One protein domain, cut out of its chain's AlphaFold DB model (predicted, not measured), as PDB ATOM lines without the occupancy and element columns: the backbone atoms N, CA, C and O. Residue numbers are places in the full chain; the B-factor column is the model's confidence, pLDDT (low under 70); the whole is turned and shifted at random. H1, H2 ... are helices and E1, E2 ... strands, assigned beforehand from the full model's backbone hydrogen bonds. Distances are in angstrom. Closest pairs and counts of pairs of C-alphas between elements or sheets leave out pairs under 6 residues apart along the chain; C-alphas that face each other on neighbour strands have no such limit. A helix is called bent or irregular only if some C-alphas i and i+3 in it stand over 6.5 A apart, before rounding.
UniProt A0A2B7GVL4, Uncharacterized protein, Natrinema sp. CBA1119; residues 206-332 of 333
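AT A GLANCE: This is residues 206 to 332 of the 333 residues of an uncharacterized protein of Natrinema sp. CBA1119 (UniProt A0A2B7GVL4). A strongly twisted sheet of six strands curls partly round, and the short strand pair E2 and E6 bridges the space between its edge strands E1 and E5, giving a rough, incompletely closed barrel. H2 and H5 pack on the outer side of the large sheet, H1 and H3 sit on its inner side near opposite ends of the barrel, and the short H4 lies in the turn between E7 and E8. The printed part has 127 residues, with five named helices and eight named strands in the order E1 E2 H1 E3 E4 H2 E5 E6 H3 E7 H4 E8 H5. The large sheet runs E1 - E7 - E8 - E4 - E3 - E5, and both it and E2 - E6 are antiparallel. The class is mixed, helices and strands; the whole is compact, with a radius of gyration of the C-alphas of 13.2 A, and rounded, with spans of 34 by 31 by 24 A.

IN THESE COORDINATES: E1, residues 206 to 212, begins at C-alpha 206 (27.995, 42.767, -22.815) and is 18.8 A long. E2 is residues 219 to 221, and H1 is residues 224 to 228. E3, residues 237 to 243, is 19.7 A long, and E4, residues 248 to 251, is 10.5 A. H2 is residues 254 to 259. E5, residues 263 to 270, begins at C-alpha 263 (45.327, 34.300, -29.533), is 20.0 A long and bends by 60 degrees at residue 266. E6 is residues 276 to 278, and H3, residues 281 to 290, is 14.2 A long. E7, residues 302 to 307, is 16.5 A long; H4 is residues 309 to 313; E8, residues 316 to 321, is 16.7 A long. H5, residues 322 to 330, is 13.7 A long and ends at C-alpha 330 (24.418, 31.927, -28.617); it is irregular, with C-alphas 323 and 326 7.3 A apart.

HOW THE PARTS SIT: From edge to edge of the large sheet the strands' lines turn by 126 degrees and the way across it turns by 52 degrees. E1 and E7 have N 208 and O 305 at 2.9 A, within hydrogen-bond range, as are N 306 and O 318 of E7 and E8 at 2.9 A. E8 and E4 have N 250 and O 317 at 2.8 A. E3 and E4 form a hairpin, with N 241 and O 249 at 2.9 A; E3 and E5 have N 240 and O 267 at 2.8 A. E2 and E6 have N 220 and O 277 at 2.9 A. The closest C-alphas of E1 and E2, those of Ala 211 and Pro 221, are 5.7 A apart, and those of E5 and E6, Thr 269 and Thr 278, are 6.2 A apart. E4, H2 and E5 make a split strand-helix-strand unit, two strands running the same way with E3 between them, and its crossover is right-handed. H2 is over E3 at a height of 7.6 A over the sheet, along the strands. H5, at a height of 9.4 A, is on the same face as H2. H1 is over E7 at a height of 8.6 A. H3 is on the sheet at a height of 8.1 A. Every O i to N i+4 pair is within hydrogen-bond range in H1, H2, H3 and H4, and 3 of 5 are in H5.

THE WHOLE: The two C-alphas farthest apart, those of Asp 228 and Gly 293, are 36.2 A apart. The printed part has no cut, and the link from H3 to E7, with 11 residues, is long. The mean pLDDT of the printed part is 95.0; residues 331 to 332 are under 70.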
ATOM      1  N   GLU A 206      28.594  41.434 -22.832       94.94
ATOM      2  CA  GLU A 206      27.995  42.767 -22.815       94.94
ATOM      3  C   GLU A 206      28.349  43.537 -24.098       94.94
ATOM      4  O   GLU A 206      29.513  43.658 -24.481       94.94
ATOM      5  N   ARG A 207      27.343  44.133 -24.755       96.62
ATOM      6  CA  ARG A 207      27.548  45.009 -25.921       96.62
ATOM      7  C   ARG A 207      27.939  46.426 -25.484       96.62
ATOM      8  O   ARG A 207      27.124  47.162 -24.919       96.62
ATOM      9  N   LEU A 208      29.152  46.840 -25.845       97.50
ATOM     10  CA  LEU A 208      29.664  48.199 -25.632       97.50
ATOM     11  C   LEU A 208      29.072  49.194 -26.638       97.50
ATOM     12  O   LEU A 208      28.805  50.346 -26.297       97.50
ATOM     13  N   GLY A 209      28.827  48.746 -27.871       97.94
ATOM     14  CA  GLY A 209      28.197  49.538 -28.924       97.94
ATOM     15  C   GLY A 209      28.421  48.942 -30.309       97.94
ATOM     16  O   GLY A 209      28.861  47.800 -30.438       97.94
ATOM     17  N   ALA A 210      28.084  49.708 -31.341       97.62
ATOM     18  CA  ALA A 210      28.423  49.396 -32.721       97.62
ATOM     19  C   ALA A 210      28.663  50.678 -33.511       97.62
ATOM     20  O   ALA A 210      28.167  51.742 -33.128       97.62
ATOM     21  N   ALA A 211      29.422  50.563 -34.591       97.56
ATOM     22  CA  ALA A 211      29.703  51.669 -35.484       97.56
ATOM     23  C   ALA A 211      29.779  51.194 -36.933       97.56
ATOM     24  O   ALA A 211      30.146  50.051 -37.199       97.56
ATOM     25  N   ALA A 212      29.418  52.081 -37.856       97.50
ATOM     26  CA  ALA A 212      29.524  51.811 -39.280       97.50
ATOM     27  C   ALA A 212      30.998  51.806 -39.711       97.50
ATOM     28  O   ALA A 212      31.757  52.697 -39.328       97.50
ATOM     29  N   PHE A 213      31.371  50.814 -40.512       97.81
ATOM     30  CA  PHE A 213      32.690  50.685 -41.123       97.81
ATOM     31  C   PHE A 213      32.850  51.623 -42.322       97.81
ATOM     32  O   PHE A 213      32.001  51.627 -43.218       97.81
ATOM     33  N   ASP A 214      33.943  52.390 -42.363       96.44
ATOM     34  CA  ASP A 214      34.352  53.121 -43.564       96.44
ATOM     35  C   ASP A 214      35.375  52.304 -44.362       96.44
ATOM     36  O   ASP A 214      36.528  52.146 -43.962       96.44
ATOM     37  N   GLU A 215      34.960  51.810 -45.527       92.62
ATOM     38  CA  GLU A 215      35.811  51.013 -46.419       92.62
ATOM     39  C   GLU A 215      36.989  51.793 -47.027       92.62
ATOM     40  O   GLU A 215      37.923  51.181 -47.539       92.62
ATOM     41  N   HIS A 216      36.952  53.130 -47.021       94.12
ATOM     42  CA  HIS A 216      37.995  53.940 -47.655       94.12
ATOM     43  C   HIS A 216      39.197  54.153 -46.739       94.12
ATOM     44  O   HIS A 216      40.325  54.233 -47.229       94.12
ATOM     45  N   SER A 217      38.958  54.272 -45.433       95.19
ATOM     46  CA  SER A 217      40.002  54.479 -44.427       95.19
ATOM     47  C   SER A 217      40.246  53.257 -43.543       95.19
ATOM     48  O   SER A 217      41.220  53.239 -42.795       95.19
ATOM     49  N   ASN A 218      39.406  52.222 -43.649       97.00
ATOM     50  CA  ASN A 218      39.351  51.087 -42.729       97.00
ATOM     51  C   ASN A 218      39.107  51.513 -41.273       97.00
ATOM     52  O   ASN A 218      39.501  50.804 -40.349       97.00
ATOM     53  N   GLU A 219      38.489  52.667 -41.038       96.25
ATOM     54  CA  GLU A 219      38.282  53.199 -39.692       96.25
ATOM     55  C   GLU A 219      36.881  52.895 -39.174       96.25
ATOM     56  O   GLU A 219      35.892  52.856 -39.913       96.25
ATOM     57  N   ILE A 220      36.807  52.707 -37.860       97.50
ATOM     58  CA  ILE A 220      35.559  52.583 -37.118       97.50
ATOM     59  C   ILE A 220      35.573  53.494 -35.892       97.50
ATOM     60  O   ILE A 220      36.534  53.479 -35.120       97.50
ATOM     61  N   PRO A 221      34.497  54.259 -35.650       97.81
ATOM     62  CA  PRO A 221      34.294  54.925 -34.372       97.81
ATOM     63  C   PRO A 221      34.196  53.908 -33.227       97.81
ATOM     64  O   PRO A 221      33.363  53.001 -33.244       97.81
ATOM     65  N   VAL A 222      35.005  54.083 -32.191       97.94
ATOM     66  CA  VAL A 222      34.968  53.261 -30.981       97.94
ATOM     67  C   VAL A 222      33.842  53.759 -30.058       97.94
ATOM     68  O   VAL A 222      33.759  54.961 -29.766       97.94
ATOM     69  N   PRO A 223      32.964  52.872 -29.548       97.75
ATOM     70  CA  PRO A 223      31.893  53.257 -28.634       97.75
ATOM     71  C   PRO A 223      32.409  53.941 -27.363       97.75
ATOM     72  O   PRO A 223      33.343  53.458 -26.728       97.75
ATOM     73  N   GLN A 224      31.735  55.012 -26.922       97.38
ATOM     74  CA  GLN A 224      32.104  55.765 -25.708       97.38
ATOM     75  C   GLN A 224      32.261  54.860 -24.471       97.38
ATOM     76  O   GLN A 224      33.171  55.070 -23.677       97.38
ATOM     77  N   ARG A 225      31.439  53.808 -24.358       97.50
ATOM     78  CA  ARG A 225      31.498  52.847 -23.246       97.50
ATOM     79  C   ARG A 225      32.847  52.142 -23.100       97.50
ATOM     80  O   ARG A 225      33.225  51.850 -21.975       97.50
ATOM     81  N   ALA A 226      33.573  51.898 -24.194       97.31
ATOM     82  CA  ALA A 226      34.906  51.296 -24.128       97.31
ATOM     83  C   ALA A 226      35.904  52.200 -23.377       97.31
ATOM     84  O   ALA A 226      36.746  51.706 -22.630       97.31
ATOM     85  N   PHE A 227      35.762  53.521 -23.526       97.06
ATOM     86  CA  PHE A 227      36.564  54.517 -22.811       97.06
ATOM     87  C   PHE A 227      36.051  54.751 -21.390       97.06
ATOM     88  O   PHE A 227      36.849  54.853 -20.464       97.06
ATOM     89  N   ASP A 228      34.728  54.795 -21.191       96.94
ATOM     90  CA  ASP A 228      34.130  54.974 -19.857       96.94
ATOM     91  C   ASP A 228      34.532  53.842 -18.895       96.94
ATOM     92  O   ASP A 228      34.667  54.061 -17.691       96.94
ATOM     93  N   GLN A 229      34.739  52.636 -19.431       96.00
ATOM     94  CA  GLN A 229      35.207  51.463 -18.691       96.00
ATOM     95  C   GLN A 229      36.743  51.360 -18.613       96.00
ATOM     96  O   GLN A 229      37.250  50.429 -17.999       96.00
ATOM     97  N   ASN A 230      37.489  52.322 -19.171       95.56
ATOM     98  CA  ASN A 230      38.957  52.328 -19.257       95.56
ATOM     99  C   ASN A 230      39.556  51.091 -19.950       95.56
ATOM    100  O   ASN A 230      40.693  50.727 -19.666       95.56
ATOM    101  N   ILE A 231      38.809  50.446 -20.852       95.62
ATOM    102  CA  ILE A 231      39.324  49.314 -21.635       95.62
ATOM    103  C   ILE A 231      40.253  49.825 -22.744       95.62
ATOM    104  O   ILE A 231      41.263  49.205 -23.061       95.62
ATOM    105  N   LEU A 232      39.902  50.974 -23.330       96.62
ATOM    106  CA  LEU A 232      40.701  51.685 -24.323       96.62
ATOM    107  C   LEU A 232      40.916  53.138 -23.892       96.62
ATOM    108  O   LEU A 232      40.076  53.728 -23.207       96.62
ATOM    109  N   SER A 233      42.011  53.735 -24.357       96.81
ATOM    110  CA  SER A 233      42.350  55.141 -24.121       96.81
ATOM    111  C   SER A 233      42.455  55.921 -25.434       96.81
ATOM    112  O   SER A 233      42.633  55.359 -26.510       96.81
ATOM    113  N   LEU A 234      42.326  57.245 -25.353       96.50
ATOM    114  CA  LEU A 234      42.601  58.134 -26.486       96.50
ATOM    115  C   LEU A 234      44.104  58.220 -26.747       96.50
ATOM    116  O   LEU A 234      44.886  58.240 -25.795       96.50
ATOM    117  N   SER A 235      44.491  58.358 -28.017       95.00
ATOM    118  CA  SER A 235      45.896  58.530 -28.422       95.00
ATOM    119  C   SER A 235      46.809  57.413 -27.905       95.00
ATOM    120  O   SER A 235      47.973  57.649 -27.577       95.00
ATOM    121  N   SER A 236      46.262  56.202 -27.782       96.44
ATOM    122  CA  SER A 236      46.995  55.008 -27.374       96.44
ATOM    123  C   SER A 236      47.059  53.994 -28.501       96.44
ATOM    124  O   SER A 236      46.173  53.929 -29.352       96.44
ATOM    125  N   GLU A 237      48.088  53.159 -28.466       97.75
ATOM    126  CA  GLU A 237      48.191  51.999 -29.338       97.75
ATOM    127  C   GLU A 237      47.199  50.911 -28.901       97.75
ATOM    128  O   GLU A 237      46.977  50.692 -27.711       97.75
ATOM    129  N   ALA A 238      46.595  50.251 -29.883       98.12
ATOM    130  CA  ALA A 238      45.685  49.134 -29.737       98.12
ATOM    131  C   ALA A 238      46.250  47.932 -30.501       98.12
ATOM    132  O   ALA A 238      46.589  48.020 -31.682       98.12
ATOM    133  N   PHE A 239      46.356  46.802 -29.820       98.56
ATOM    134  CA  PHE A 239      46.899  45.551 -30.322       98.56
ATOM    135  C   PHE A 239      45.769  44.618 -30.730       98.56
ATOM    136  O   PHE A 239      44.827  44.390 -29.974       98.56
ATOM    137  N   TRP A 240      45.889  44.054 -31.926       98.62
ATOM    138  CA  TRP A 240      44.898  43.168 -32.517       98.62
ATOM    139  C   TRP A 240      45.353  41.718 -32.468       98.62
ATOM    140  O   TRP A 240      46.485  41.383 -32.842       98.62
ATOM    141  N   GLY A 241      44.431  40.848 -32.072       98.31
ATOM    142  CA  GLY A 241      44.617  39.407 -32.020       98.31
ATOM    143  C   GLY A 241      43.493  38.656 -32.724       98.31
ATOM    144  O   GLY A 241      42.343  39.089 -32.718       98.31
ATOM    145  N   ILE A 242      43.828  37.512 -33.315       98.38
ATOM    146  CA  ILE A 242      42.854  36.540 -33.829       98.38
ATOM    147  C   ILE A 242      43.028  35.248 -33.042       98.38
ATOM    148  O   ILE A 242      44.129  34.695 -33.010       98.38
ATOM    149  N   ARG A 243      41.952  34.769 -32.423       96.75
ATOM    150  CA  ARG A 243      41.928  33.519 -31.665       96.75
ATOM    151  C   ARG A 243      41.715  32.303 -32.575       96.75
ATOM    152  O   ARG A 243      41.262  32.438 -33.707       96.75
ATOM    153  N   GLU A 244      42.068  31.114 -32.091       95.19
ATOM    154  CA  GLU A 244      41.921  29.827 -32.799       95.19
ATOM    155  C   GLU A 244      40.488  29.505 -33.259       95.19
ATOM    156  O   GLU A 244      40.316  28.734 -34.199       95.19
ATOM    157  N   ASP A 245      39.474  30.088 -32.621       94.19
ATOM    158  CA  ASP A 245      38.053  29.985 -32.982       94.19
ATOM    159  C   ASP A 245      37.583  31.130 -33.898       94.19
ATOM    160  O   ASP A 245      36.399  31.458 -33.944       94.19
ATOM    161  N   ASP A 246      38.521  31.774 -34.593       96.19
ATOM    162  CA  ASP A 246      38.308  32.883 -35.523       96.19
ATOM    163  C   ASP A 246      37.808  34.197 -34.888       96.19
ATOM    164  O   ASP A 246      37.552  35.167 -35.608       96.19
ATOM    165  N   ALA A 247      37.722  34.279 -33.555       96.50
ATOM    166  CA  ALA A 247      37.325  35.495 -32.853       96.50
ATOM    167  C   ALA A 247      38.420  36.577 -32.905       96.50
ATOM    168  O   ALA A 247      39.603  36.303 -32.703       96.50
ATOM    169  N   VAL A 248      38.012  37.825 -33.152       98.12
ATOM    170  CA  VAL A 248      38.917  38.979 -33.229       98.12
ATOM    171  C   VAL A 248      38.844  39.783 -31.942       98.12
ATOM    172  O   VAL A 248      37.756  40.150 -31.495       98.12
ATOM    173  N   PHE A 249      40.011  40.076 -31.380       98.00
ATOM    174  CA  PHE A 249      40.176  40.829 -30.147       98.00
ATOM    175  C   PHE A 249      41.034  42.065 -30.380       98.00
ATOM    176  O   PHE A 249      41.959  42.051 -31.195       98.00
ATOM    177  N   VAL A 250      40.735  43.115 -29.626       98.19
ATOM    178  CA  VAL A 250      41.544  44.325 -29.520       98.19
ATOM    179  C   VAL A 250      41.778  44.646 -28.045       98.19
ATOM    180  O   VAL A 250      40.867  44.511 -27.228       98.19
ATOM    181  N   SER A 251      42.998  45.051 -27.704       97.69
ATOM    182  CA  SER A 251      43.380  45.492 -26.358       97.69
ATOM    183  C   SER A 251      44.343  46.668 -26.436       97.69
ATOM    184  O   SER A 251      45.107  46.775 -27.391       97.69
ATOM    185  N   GLN A 252      44.340  47.546 -25.434       96.88
ATOM    186  CA  GLN A 252      45.377  48.571 -25.291       96.88
ATOM    187  C   GLN A 252      46.715  47.980 -24.805       96.88
ATOM    188  O   GLN A 252      47.771  48.585 -24.982       96.88
ATOM    189  N   GLU A 253      46.688  46.797 -24.194       96.94
ATOM    190  CA  GLU A 253      47.864  46.128 -23.652       96.94
ATOM    191  C   GLU A 253      48.302  44.997 -24.595       96.94
ATOM    192  O   GLU A 253      47.486  44.257 -25.146       96.94
ATOM    193  N   PHE A 254      49.612  44.860 -24.804       96.88
ATOM    194  CA  PHE A 254      50.146  43.818 -25.684       96.88
ATOM    195  C   PHE A 254      50.096  42.428 -25.034       96.88
ATOM    196  O   PHE A 254      49.769  41.449 -25.706       96.88
ATOM    197  N   ASP A 255      50.377  42.354 -23.729       96.50
ATOM    198  CA  ASP A 255      50.466  41.100 -22.973       96.50
ATOM    199  C   ASP A 255      49.157  40.289 -23.047       96.50
ATOM    200  O   ASP A 255      49.226  39.116 -23.409       96.50
ATOM    201  N   PRO A 256      47.950  40.873 -22.879       94.44
ATOM    202  CA  PRO A 256      46.688  40.169 -23.115       94.44
ATOM    203  C   PRO A 256      46.563  39.496 -24.482       94.44
ATOM    204  O   PRO A 256      45.941  38.446 -24.596       94.44
ATOM    205  N   ILE A 257      47.119  40.080 -25.543       95.75
ATOM    206  CA  ILE A 257      47.049  39.498 -26.890       95.75
ATOM    207  C   ILE A 257      48.110  38.407 -27.077       95.75
ATOM    208  O   ILE A 257      47.877  37.448 -27.814       95.75
ATOM    209  N   GLN A 258      49.275  38.552 -26.442       93.69
ATOM    210  CA  GLN A 258      50.393  37.618 -26.564       93.69
ATOM    211  C   GLN A 258      50.261  36.392 -25.649       93.69
ATOM    212  O   GLN A 258      50.593  35.281 -26.068       93.69
ATOM    213  N   ASP A 259      49.814  36.601 -24.414       90.38
ATOM    214  CA  ASP A 259      49.801  35.597 -23.352       90.38
ATOM    215  C   ASP A 259      48.470  34.841 -23.273       90.38
ATOM    216  O   ASP A 259      48.412  33.744 -22.704       90.38
ATOM    217  N   ALA A 260      47.401  35.378 -23.872       87.94
ATOM    218  CA  ALA A 260      46.128  34.677 -23.948       87.94
ATOM    219  C   ALA A 260      46.243  33.413 -24.809       87.94
ATOM    220  O   ALA A 260      46.678  33.425 -25.965       87.94
ATOM    221  N   GLY A 261      45.800  32.292 -24.236       87.38
ATOM    222  CA  GLY A 261      45.821  30.995 -24.897       87.38
ATOM    223  C   GLY A 261      45.072  31.024 -26.229       87.38
ATOM    224  O   GLY A 261      43.888  31.350 -26.284       87.38
ATOM    225  N   GLY A 262      45.771  30.661 -27.303       92.00
ATOM    226  CA  GLY A 262      45.186  30.543 -28.636       92.00
ATOM    227  C   GLY A 262      44.935  31.874 -29.346       92.00
ATOM    228  O   GLY A 262      44.347  31.847 -30.422       92.00
ATOM    229  N   ILE A 263      45.367  33.022 -28.809       96.75
ATOM    230  CA  ILE A 263      45.327  34.300 -29.533       96.75
ATOM    231  C   ILE A 263      46.647  34.508 -30.276       96.75
ATOM    232  O   ILE A 263      47.739  34.433 -29.718       96.75
ATOM    233  N   ARG A 264      46.555  34.767 -31.580       97.19
ATOM    234  CA  ARG A 264      47.686  35.144 -32.427       97.19
ATOM    235  C   ARG A 264      47.668  36.650 -32.633       97.19
ATOM    236  O   ARG A 264      46.733  37.161 -33.244       97.19
ATOM    237  N   TYR A 265      48.728  37.333 -32.209       97.88
ATOM    238  CA  TYR A 265      48.960  38.735 -32.561       97.88
ATOM    239  C   TYR A 265      49.015  38.933 -34.081       97.88
ATOM    240  O   TYR A 265      49.623  38.139 -34.808       97.88
ATOM    241  N   VAL A 266      48.399  40.014 -34.553       97.88
ATOM    242  CA  VAL A 266      48.276  40.316 -35.978       97.88
ATOM    243  C   VAL A 266      48.891  41.658 -36.347       97.88
ATOM    244  O   VAL A 266      49.679  41.721 -37.291       97.88
ATOM    245  N   ALA A 267      48.507  42.723 -35.649       98.38
ATOM    246  CA  ALA A 267      48.928  44.088 -35.937       98.38
ATOM    247  C   ALA A 267      48.643  44.997 -34.736       98.38
ATOM    248  O   ALA A 267      47.891  44.623 -33.835       98.38
ATOM    249  N   SER A 268      49.197  46.203 -34.762       98.06
ATOM    250  CA  SER A 268      48.836  47.285 -33.859       98.06
ATOM    251  C   SER A 268      48.410  48.516 -34.653       98.06
ATOM    252  O   SER A 268      48.844  48.719 -35.791       98.06
ATOM    253  N   THR A 269      47.511  49.304 -34.077       98.06
ATOM    254  CA  THR A 269      46.968  50.534 -34.668       98.06
ATOM    255  C   THR A 269      46.823  51.595 -33.593       98.06
ATOM    256  O   THR A 269      46.660  51.268 -32.424       98.06
ATOM    257  N   GLU A 270      46.848  52.868 -33.963       97.50
ATOM    258  CA  GLU A 270      46.608  53.956 -33.013       97.50
ATOM    259  C   GLU A 270      45.106  54.244 -32.897       97.50
ATOM    260  O   GLU A 270      44.379  54.185 -33.889       97.50
ATOM    261  N   ILE A 271      44.646  54.544 -31.682       96.75
ATOM    262  CA  ILE A 271      43.344  55.169 -31.446       96.75
ATOM    263  C   ILE A 271      43.555  56.670 -31.528       96.75
ATOM    264  O   ILE A 271      44.271  57.238 -30.701       96.75
ATOM    265  N   ASP A 272      42.934  57.321 -32.502       93.94
ATOM    266  CA  ASP A 272      43.125  58.753 -32.692       93.94
ATOM    267  C   ASP A 272      42.459  59.596 -31.577       93.94
ATOM    268  O   ASP A 272      41.807  59.102 -30.648       93.94
ATOM    269  N   GLY A 273      42.620  60.919 -31.656       92.69
ATOM    270  CA  GLY A 273      41.977  61.851 -30.723       92.69
ATOM    271  C   GLY A 273      40.452  61.952 -30.876       92.69
ATOM    272  O   GLY A 273      39.788  62.509 -30.001       92.69
ATOM    273  N   GLU A 274      39.889  61.423 -31.962       95.19
ATOM    274  CA  GLU A 274      38.462  61.443 -32.289       95.19
ATOM    275  C   GLU A 274      37.745  60.135 -31.901       95.19
ATOM    276  O   GLU A 274      36.519  60.047 -32.027       95.19
ATOM    277  N   ARG A 275      38.475  59.176 -31.303       95.69
ATOM    278  CA  ARG A 275      38.030  57.815 -30.946       95.69
ATOM    279  C   ARG A 275      37.795  56.928 -32.160       95.69
ATOM    280  O   ARG A 275      36.948  56.039 -32.099       95.69
ATOM    281  N   THR A 276      38.488  57.156 -33.260       97.44
ATOM    282  CA  THR A 276      38.493  56.219 -34.376       97.44
ATOM    283  C   THR A 276      39.603  55.195 -34.182       97.44
ATOM    284  O   THR A 276      40.630  55.448 -33.547       97.44
ATOM    285  N   LEU A 277      39.341  53.994 -34.676       97.38
ATOM    286  CA  LEU A 277      40.255  52.871 -34.642       97.38
ATOM    287  C   LEU A 277      40.342  52.300 -36.055       97.38
ATOM    288  O   LEU A 277      39.322  51.944 -36.644       97.38
ATOM    289  N   THR A 278      41.554  52.194 -36.589       98.00
ATOM    290  CA  THR A 278      41.790  51.545 -37.880       98.00
ATOM    291  C   THR A 278      41.748  50.027 -37.715       98.00
ATOM    292  O   THR A 278      42.432  49.471 -36.858       98.00
ATOM    293  N   ILE A 279      40.977  49.332 -38.546       98.19
ATOM    294  CA  ILE A 279      40.969  47.872 -38.628       98.19
ATOM    295  C   ILE A 279      42.129  47.432 -39.534       98.19
ATOM    296  O   ILE A 279      42.179  47.836 -40.697       98.19
ATOM    297  N   PRO A 280      43.059  46.583 -39.060       98.31
ATOM    298  CA  PRO A 280      44.137  46.075 -39.897       98.31
ATOM    299  C   PRO A 280      43.610  45.264 -41.085       98.31
ATOM    300  O   PRO A 280      42.728  44.420 -40.919       98.31
ATOM    301  N   ASP A 281      44.248  45.393 -42.251       97.44
ATOM    302  CA  ASP A 281      43.897  44.598 -43.439       97.44
ATOM    303  C   ASP A 281      43.896  43.092 -43.151       97.44
ATOM    304  O   ASP A 281      43.095  42.339 -43.696       97.44
ATOM    305  N   THR A 282      44.785  42.614 -42.280       98.12
ATOM    306  CA  THR A 282      44.834  41.195 -41.910       98.12
ATOM    307  C   THR A 282      43.568  40.734 -41.179       98.12
ATOM    308  O   THR A 282      43.183  39.578 -41.333       98.12
ATOM    309  N   VAL A 283      42.909  41.613 -40.418       98.31
ATOM    310  CA  VAL A 283      41.618  41.331 -39.771       98.31
ATOM    311  C   VAL A 283      40.500  41.289 -40.813       98.31
ATOM    312  O   VAL A 283      39.726  40.336 -40.825       98.31
ATOM    313  N   LEU A 284      40.464  42.251 -41.742       97.38
ATOM    314  CA  LEU A 284      39.488  42.261 -42.841       97.38
ATOM    315  C   LEU A 284      39.617  41.007 -43.720       97.38
ATOM    316  O   LEU A 284      38.645  40.290 -43.938       97.38
ATOM    317  N   ASN A 285      40.841  40.668 -44.133       97.06
ATOM    318  CA  ASN A 285      41.133  39.454 -44.900       97.06
ATOM    319  C   ASN A 285      40.772  38.170 -44.133       97.06
ATOM    320  O   ASN A 285      40.377  37.172 -44.738       97.06
ATOM    321  N   HIS A 286      40.928  38.172 -42.804       97.75
ATOM    322  CA  HIS A 286      40.510  37.052 -41.961       97.75
ATOM    323  C   HIS A 286      38.992  36.883 -41.990       97.75
ATOM    324  O   HIS A 286      38.511  35.784 -42.259       97.75
ATOM    325  N   TRP A 287      38.237  37.965 -41.805       97.62
ATOM    326  CA  TRP A 287      36.779  37.933 -41.909       97.62
ATOM    327  C   TRP A 287      36.298  37.470 -43.288       97.62
ATOM    328  O   TRP A 287      35.419  36.610 -43.365       97.62
ATOM    329  N   ASP A 288      36.921  37.950 -44.363       96.69
ATOM    330  CA  ASP A 288      36.658  37.496 -45.733       96.69
ATOM    331  C   ASP A 288      36.882  35.984 -45.880       96.69
ATOM    332  O   ASP A 288      36.072  35.269 -46.476       96.69
ATOM    333  N   SER A 289      37.967  35.466 -45.298       96.56
ATOM    334  CA  SER A 289      38.279  34.035 -45.304       96.56
ATOM    335  C   SER A 289      37.233  33.215 -44.539       96.56
ATOM    336  O   SER A 289      36.738  32.216 -45.068       96.56
ATOM    337  N   VAL A 290      36.853  33.647 -43.330       95.31
ATOM    338  CA  VAL A 290      35.842  32.984 -42.481       95.31
ATOM    339  C   VAL A 290      34.471  32.962 -43.162       95.31
ATOM    340  O   VAL A 290      33.765  31.954 -43.115       95.31
ATOM    341  N   ALA A 291      34.117  34.023 -43.891       92.69
ATOM    342  CA  ALA A 291      32.883  34.092 -44.674       92.69
ATOM    343  C   ALA A 291      32.847  33.128 -45.883       92.69
ATOM    344  O   ALA A 291      31.814  33.011 -46.549       92.69
ATOM    345  N   GLY A 292      33.942  32.414 -46.170       91.19
ATOM    346  CA  GLY A 292      34.077  31.534 -47.333       91.19
ATOM    347  C   GLY A 292      34.589  32.247 -48.587       91.19
ATOM    348  O   GLY A 292      34.405  31.734 -49.696       91.19
ATOM    349  N   GLY A 293      35.239  33.398 -48.412       85.62
ATOM    350  CA  GLY A 293      35.768  34.261 -49.461       85.62
ATOM    351  C   GLY A 293      34.815  35.390 -49.864       85.62
ATOM    352  O   GLY A 293      33.596  35.291 -49.733       85.62
ATOM    353  N   GLY A 294      35.393  36.450 -50.438       86.94
ATOM    354  CA  GLY A 294      34.677  37.686 -50.763       86.94
ATOM    355  C   GLY A 294      34.604  38.638 -49.570       86.94
ATOM    356  O   GLY A 294      35.029  38.287 -48.482       86.94
ATOM    357  N   MET A 295      34.065  39.834 -49.801       90.25
ATOM    358  CA  MET A 295      34.000  40.909 -48.811       90.25
ATOM    359  C   MET A 295      32.984  40.569 -47.710       90.25
ATOM    360  O   MET A 295      31.774  40.574 -47.953       90.25
ATOM    361  N   ALA A 296      33.478  40.234 -46.520       93.06
ATOM    362  CA  ALA A 296      32.677  39.923 -45.342       93.06
ATOM    363  C   ALA A 296      32.095  41.179 -44.691       93.06
ATOM    364  O   ALA A 296      30.994  41.112 -44.142       93.06
ATOM    365  N   VAL A 297      32.826  42.293 -44.770       95.06
ATOM    366  CA  VAL A 297      32.431  43.611 -44.265       95.06
ATOM    367  C   VAL A 297      32.543  44.615 -45.406       95.06
ATOM    368  O   VAL A 297      33.625  44.807 -45.954       95.06
ATOM    369  N   ALA A 298      31.426  45.234 -45.771       94.62
ATOM    370  CA  ALA A 298      31.366  46.313 -46.750       94.62
ATOM    371  C   ALA A 298      31.254  47.682 -46.064       94.62
ATOM    372  O   ALA A 298      30.877  47.784 -44.895       94.62
ATOM    373  N   GLY A 299      31.540  48.753 -46.808       95.12
ATOM    374  CA  GLY A 299      31.307  50.115 -46.329       95.12
ATOM    375  C   GLY A 299      29.858  50.313 -45.863       95.12
ATOM    376  O   GLY A 299      28.908  50.014 -46.590       95.12
ATOM    377  N   GLY A 300      29.693  50.827 -44.646       95.19
ATOM    378  CA  GLY A 300      28.400  51.034 -43.996       95.19
ATOM    379  C   GLY A 300      27.881  49.852 -43.173       95.19
ATOM    380  O   GLY A 300      26.904  50.040 -42.448       95.19
ATOM    381  N   ASP A 301      28.516  48.677 -43.235       97.31
ATOM    382  CA  ASP A 301      28.186  47.568 -42.337       97.31
ATOM    383  C   ASP A 301      28.563  47.920 -40.890       97.31
ATOM    384  O   ASP A 301      29.552  48.611 -40.631       97.31
ATOM    385  N   GLU A 302      27.773  47.444 -39.925       98.00
ATOM    386  CA  GLU A 302      28.056  47.670 -38.510       98.00
ATOM    387  C   GLU A 302      29.106  46.685 -37.978       98.00
ATOM    388  O   GLU A 302      28.993  45.464 -38.126       98.00
ATOM    389  N   ILE A 303      30.097  47.224 -37.272       98.25
ATOM    390  CA  ILE A 303      31.033  46.481 -36.431       98.25
ATOM    391  C   ILE A 303      30.618  46.657 -34.974       98.25
ATOM    392  O   ILE A 303      30.482  47.775 -34.474       98.25
ATOM    393  N   VAL A 304      30.400  45.540 -34.289       98.44
ATOM    394  CA  VAL A 304      29.942  45.467 -32.904       98.44
ATOM    395  C   VAL A 304      31.130  45.225 -31.980       98.44
ATOM    396  O   VAL A 304      31.960  44.352 -32.224       98.44
ATOM    397  N   PHE A 305      31.168  45.978 -30.883       98.25
ATOM    398  CA  PHE A 305      32.152  45.830 -29.816       98.25
ATOM    399  C   PHE A 305      31.474  45.163 -28.623       98.25
ATOM    400  O   PHE A 305      30.487  45.693 -28.091       98.25
ATOM    401  N   VAL A 306      31.995  44.014 -28.200       97.56
ATOM    402  CA  VAL A 306      31.506  43.282 -27.028       97.56
ATOM    403  C   VAL A 306      32.632  42.994 -26.049       97.56
ATOM    404  O   VAL A 306      33.783  42.808 -26.435       97.56
ATOM    405  N   THR A 307      32.293  42.947 -24.772       96.06
ATOM    406  CA  THR A 307      33.199  42.553 -23.693       96.06
ATOM    407  C   THR A 307      32.517  41.509 -22.811       96.06
ATOM    408  O   THR A 307      31.334  41.233 -22.986       96.06
ATOM    409  N   ALA A 308      33.250  40.913 -21.886       94.75
ATOM    410  CA  ALA A 308      32.755  39.989 -20.872       94.75
ATOM    411  C   ALA A 308      33.615  40.148 -19.616       94.75
ATOM    412  O   ALA A 308      34.683  40.750 -19.692       94.75
ATOM    413  N   ASP A 309      33.189  39.603 -18.478       94.12
ATOM    414  CA  ASP A 309      33.932  39.755 -17.219       94.12
ATOM    415  C   ASP A 309      35.391  39.276 -17.335       94.12
ATOM    416  O   ASP A 309      36.299  39.943 -16.846       94.12
ATOM    417  N   SER A 310      35.633  38.162 -18.036       92.56
ATOM    418  CA  SER A 310      36.979  37.641 -18.316       92.56
ATOM    419  C   SER A 310      37.796  38.593 -19.194       92.56
ATOM    420  O   SER A 310      38.951  38.868 -18.892       92.56
ATOM    421  N   LEU A 311      37.184  39.152 -20.240       94.38
ATOM    422  CA  LEU A 311      37.836  40.094 -21.150       94.38
ATOM    423  C   LEU A 311      38.138  41.437 -20.479       94.38
ATOM    424  O   LEU A 311      39.164  42.044 -20.765       94.38
ATOM    425  N   GLN A 312      37.272  41.908 -19.577       94.12
ATOM    426  CA  GLN A 312      37.484  43.165 -18.853       94.12
ATOM    427  C   GLN A 312      38.705  43.103 -17.934       94.12
ATOM    428  O   GLN A 312      39.386  44.114 -17.781       94.12
ATOM    429  N   VAL A 313      38.999  41.936 -17.344       93.75
ATOM    430  CA  VAL A 313      40.195  41.742 -16.503       93.75
ATOM    431  C   VAL A 313      41.476  42.012 -17.292       93.75
ATOM    432  O   VAL A 313      42.412  42.586 -16.741       93.75
ATOM    433  N   ASP A 314      41.480  41.655 -18.573       94.62
ATOM    434  CA  ASP A 314      42.630  41.778 -19.466       94.62
ATOM    435  C   ASP A 314      42.526  42.996 -20.410       94.62
ATOM    436  O   ASP A 314      43.215  43.065 -21.429       94.62
ATOM    437  N   SER A 315      41.638  43.954 -20.120       95.81
ATOM    438  CA  SER A 315      41.405  45.136 -20.966       95.81
ATOM    439  C   SER A 315      41.144  44.770 -22.442       95.81
ATOM    440  O   SER A 315      41.652  45.415 -23.364       95.81
ATOM    441  N   GLN A 316      40.378  43.704 -22.689       96.81
ATOM    442  CA  GLN A 316      40.074  43.187 -24.022       96.81
ATOM    443  C   GLN A 316      38.649  43.519 -24.473       96.81
ATOM    444  O   GLN A 316      37.678  43.519 -23.708       96.81
ATOM    445  N   ILE A 317      38.516  43.731 -25.778       97.62
ATOM    446  CA  ILE A 317      37.239  43.855 -26.476       97.62
ATOM    447  C   ILE A 317      37.236  42.870 -27.634       97.62
ATOM    448  O   ILE A 317      38.171  42.831 -28.433       97.62
ATOM    449  N   ARG A 318      36.159  42.100 -27.766       97.38
ATOM    450  CA  ARG A 318      35.900  41.295 -28.957       97.38
ATOM    451  C   ARG A 318      35.186  42.162 -29.995       97.38
ATOM    452  O   ARG A 318      34.192  42.825 -29.694       97.38
ATOM    453  N   VAL A 319      35.700  42.153 -31.220       98.12
ATOM    454  CA  VAL A 319      35.212  42.965 -32.342       98.12
ATOM    455  C   VAL A 319      34.609  42.038 -33.388       98.12
ATOM    456  O   VAL A 319      35.267  41.107 -33.852       98.12
ATOM    457  N   VAL A 320      33.340  42.253 -33.738       97.44
ATOM    458  CA  VAL A 320      32.570  41.303 -34.553       97.44
ATOM    459  C   VAL A 320      31.691  42.054 -35.555       97.44
ATOM    460  O   VAL A 320      30.971  42.966 -35.151       97.44
ATOM    461  N   PRO A 321      31.672  41.674 -36.844       97.94
ATOM    462  CA  PRO A 321      30.650  42.138 -37.780       97.94
ATOM    463  C   PRO A 321      29.239  41.838 -37.257       97.94
ATOM    464  O   PRO A 321      28.969  40.721 -36.819       97.94
ATOM    465  N   GLU A 322      28.309  42.794 -37.335       96.44
ATOM    466  CA  GLU A 322      26.962  42.667 -36.745       96.44
ATOM    467  C   GLU A 322      26.236  41.390 -37.188       96.44
ATOM    468  O   GLU A 322      25.554  40.736 -36.407       96.44
ATOM    469  N   GLN A 323      26.436  40.975 -38.434       94.94
ATOM    470  CA  GLN A 323      25.848  39.759 -38.992       94.94
ATOM    471  C   GLN A 323      26.241  38.448 -38.284       94.94
ATOM    472  O   GLN A 323      25.572  37.444 -38.525       94.94
ATOM    473  N   TRP A 324      27.286  38.447 -37.451       95.38
ATOM    474  CA  TRP A 324      27.749  37.289 -36.673       95.38
ATOM    475  C   TRP A 324      27.502  37.443 -35.169       95.38
ATOM    476  O   TRP A 324      27.873  36.566 -34.396       95.38
ATOM    477  N   ILE A 325      26.882  38.543 -34.726       94.62
ATOM    478  CA  ILE A 325      26.684  38.789 -33.292       94.62
ATOM    479  C   ILE A 325      25.787  37.736 -32.640       94.62
ATOM    480  O   ILE A 325      26.034  37.354 -31.504       94.62
ATOM    481  N   ASP A 326      24.771  37.258 -33.364       90.81
ATOM    482  CA  ASP A 326      23.842  36.241 -32.866       90.81
ATOM    483  C   ASP A 326      24.610  34.951 -32.520       90.81
ATOM    484  O   ASP A 326      24.427  34.418 -31.433       90.81
ATOM    485  N   ASP A 327      25.536  34.523 -33.385       87.75
ATOM    486  CA  ASP A 327      26.348  33.317 -33.174       87.75
ATOM    487  C   ASP A 327      27.255  33.474 -31.933       87.75
ATOM    488  O   ASP A 327      27.362  32.576 -31.104       87.75
ATOM    489  N   VAL A 328      27.839  34.664 -31.752       84.88
ATOM    490  CA  VAL A 328      28.694  34.989 -30.596       84.88
ATOM    491  C   VAL A 328      27.930  34.988 -29.273       84.88
ATOM    492  O   VAL A 328      28.484  34.594 -28.249       84.88
ATOM    493  N   LEU A 329      26.683  35.458 -29.280       82.69
ATOM    494  CA  LEU A 329      25.842  35.483 -28.085       82.69
ATOM    495  C   LEU A 329      25.270  34.094 -27.769       82.69
ATOM    496  O   LEU A 329      25.177  33.751 -26.594       82.69
ATOM    497  N   GLU A 330      24.931  33.294 -28.785       76.50
ATOM    498  CA  GLU A 330      24.418  31.927 -28.617       76.50
ATOM    499  C   GLU A 330      25.494  30.956 -28.097       76.50
ATOM    500  O   GLU A 330      25.188  30.094 -27.272       76.50
ATOM    501  N   ASP A 331      26.759  31.115 -28.503       62.94
ATOM    502  CA  ASP A 331      27.880  30.319 -27.975       62.94
ATOM    503  C   ASP A 331      28.191  30.624 -26.491       62.94
ATOM    504  O   ASP A 331      28.891  29.855 -25.826       62.94
ATOM    505  N   GLY A 332      27.650  31.727 -25.959       56.03
ATOM    506  CA  GLY A 332      27.707  32.099 -24.547       56.03
ATOM    507  C   GLY A 332      26.512  31.633 -23.698       56.03
ATOM    508  O   GLY A 332      26.480  31.968 -22.517       56.03
TER     509      GLY A 332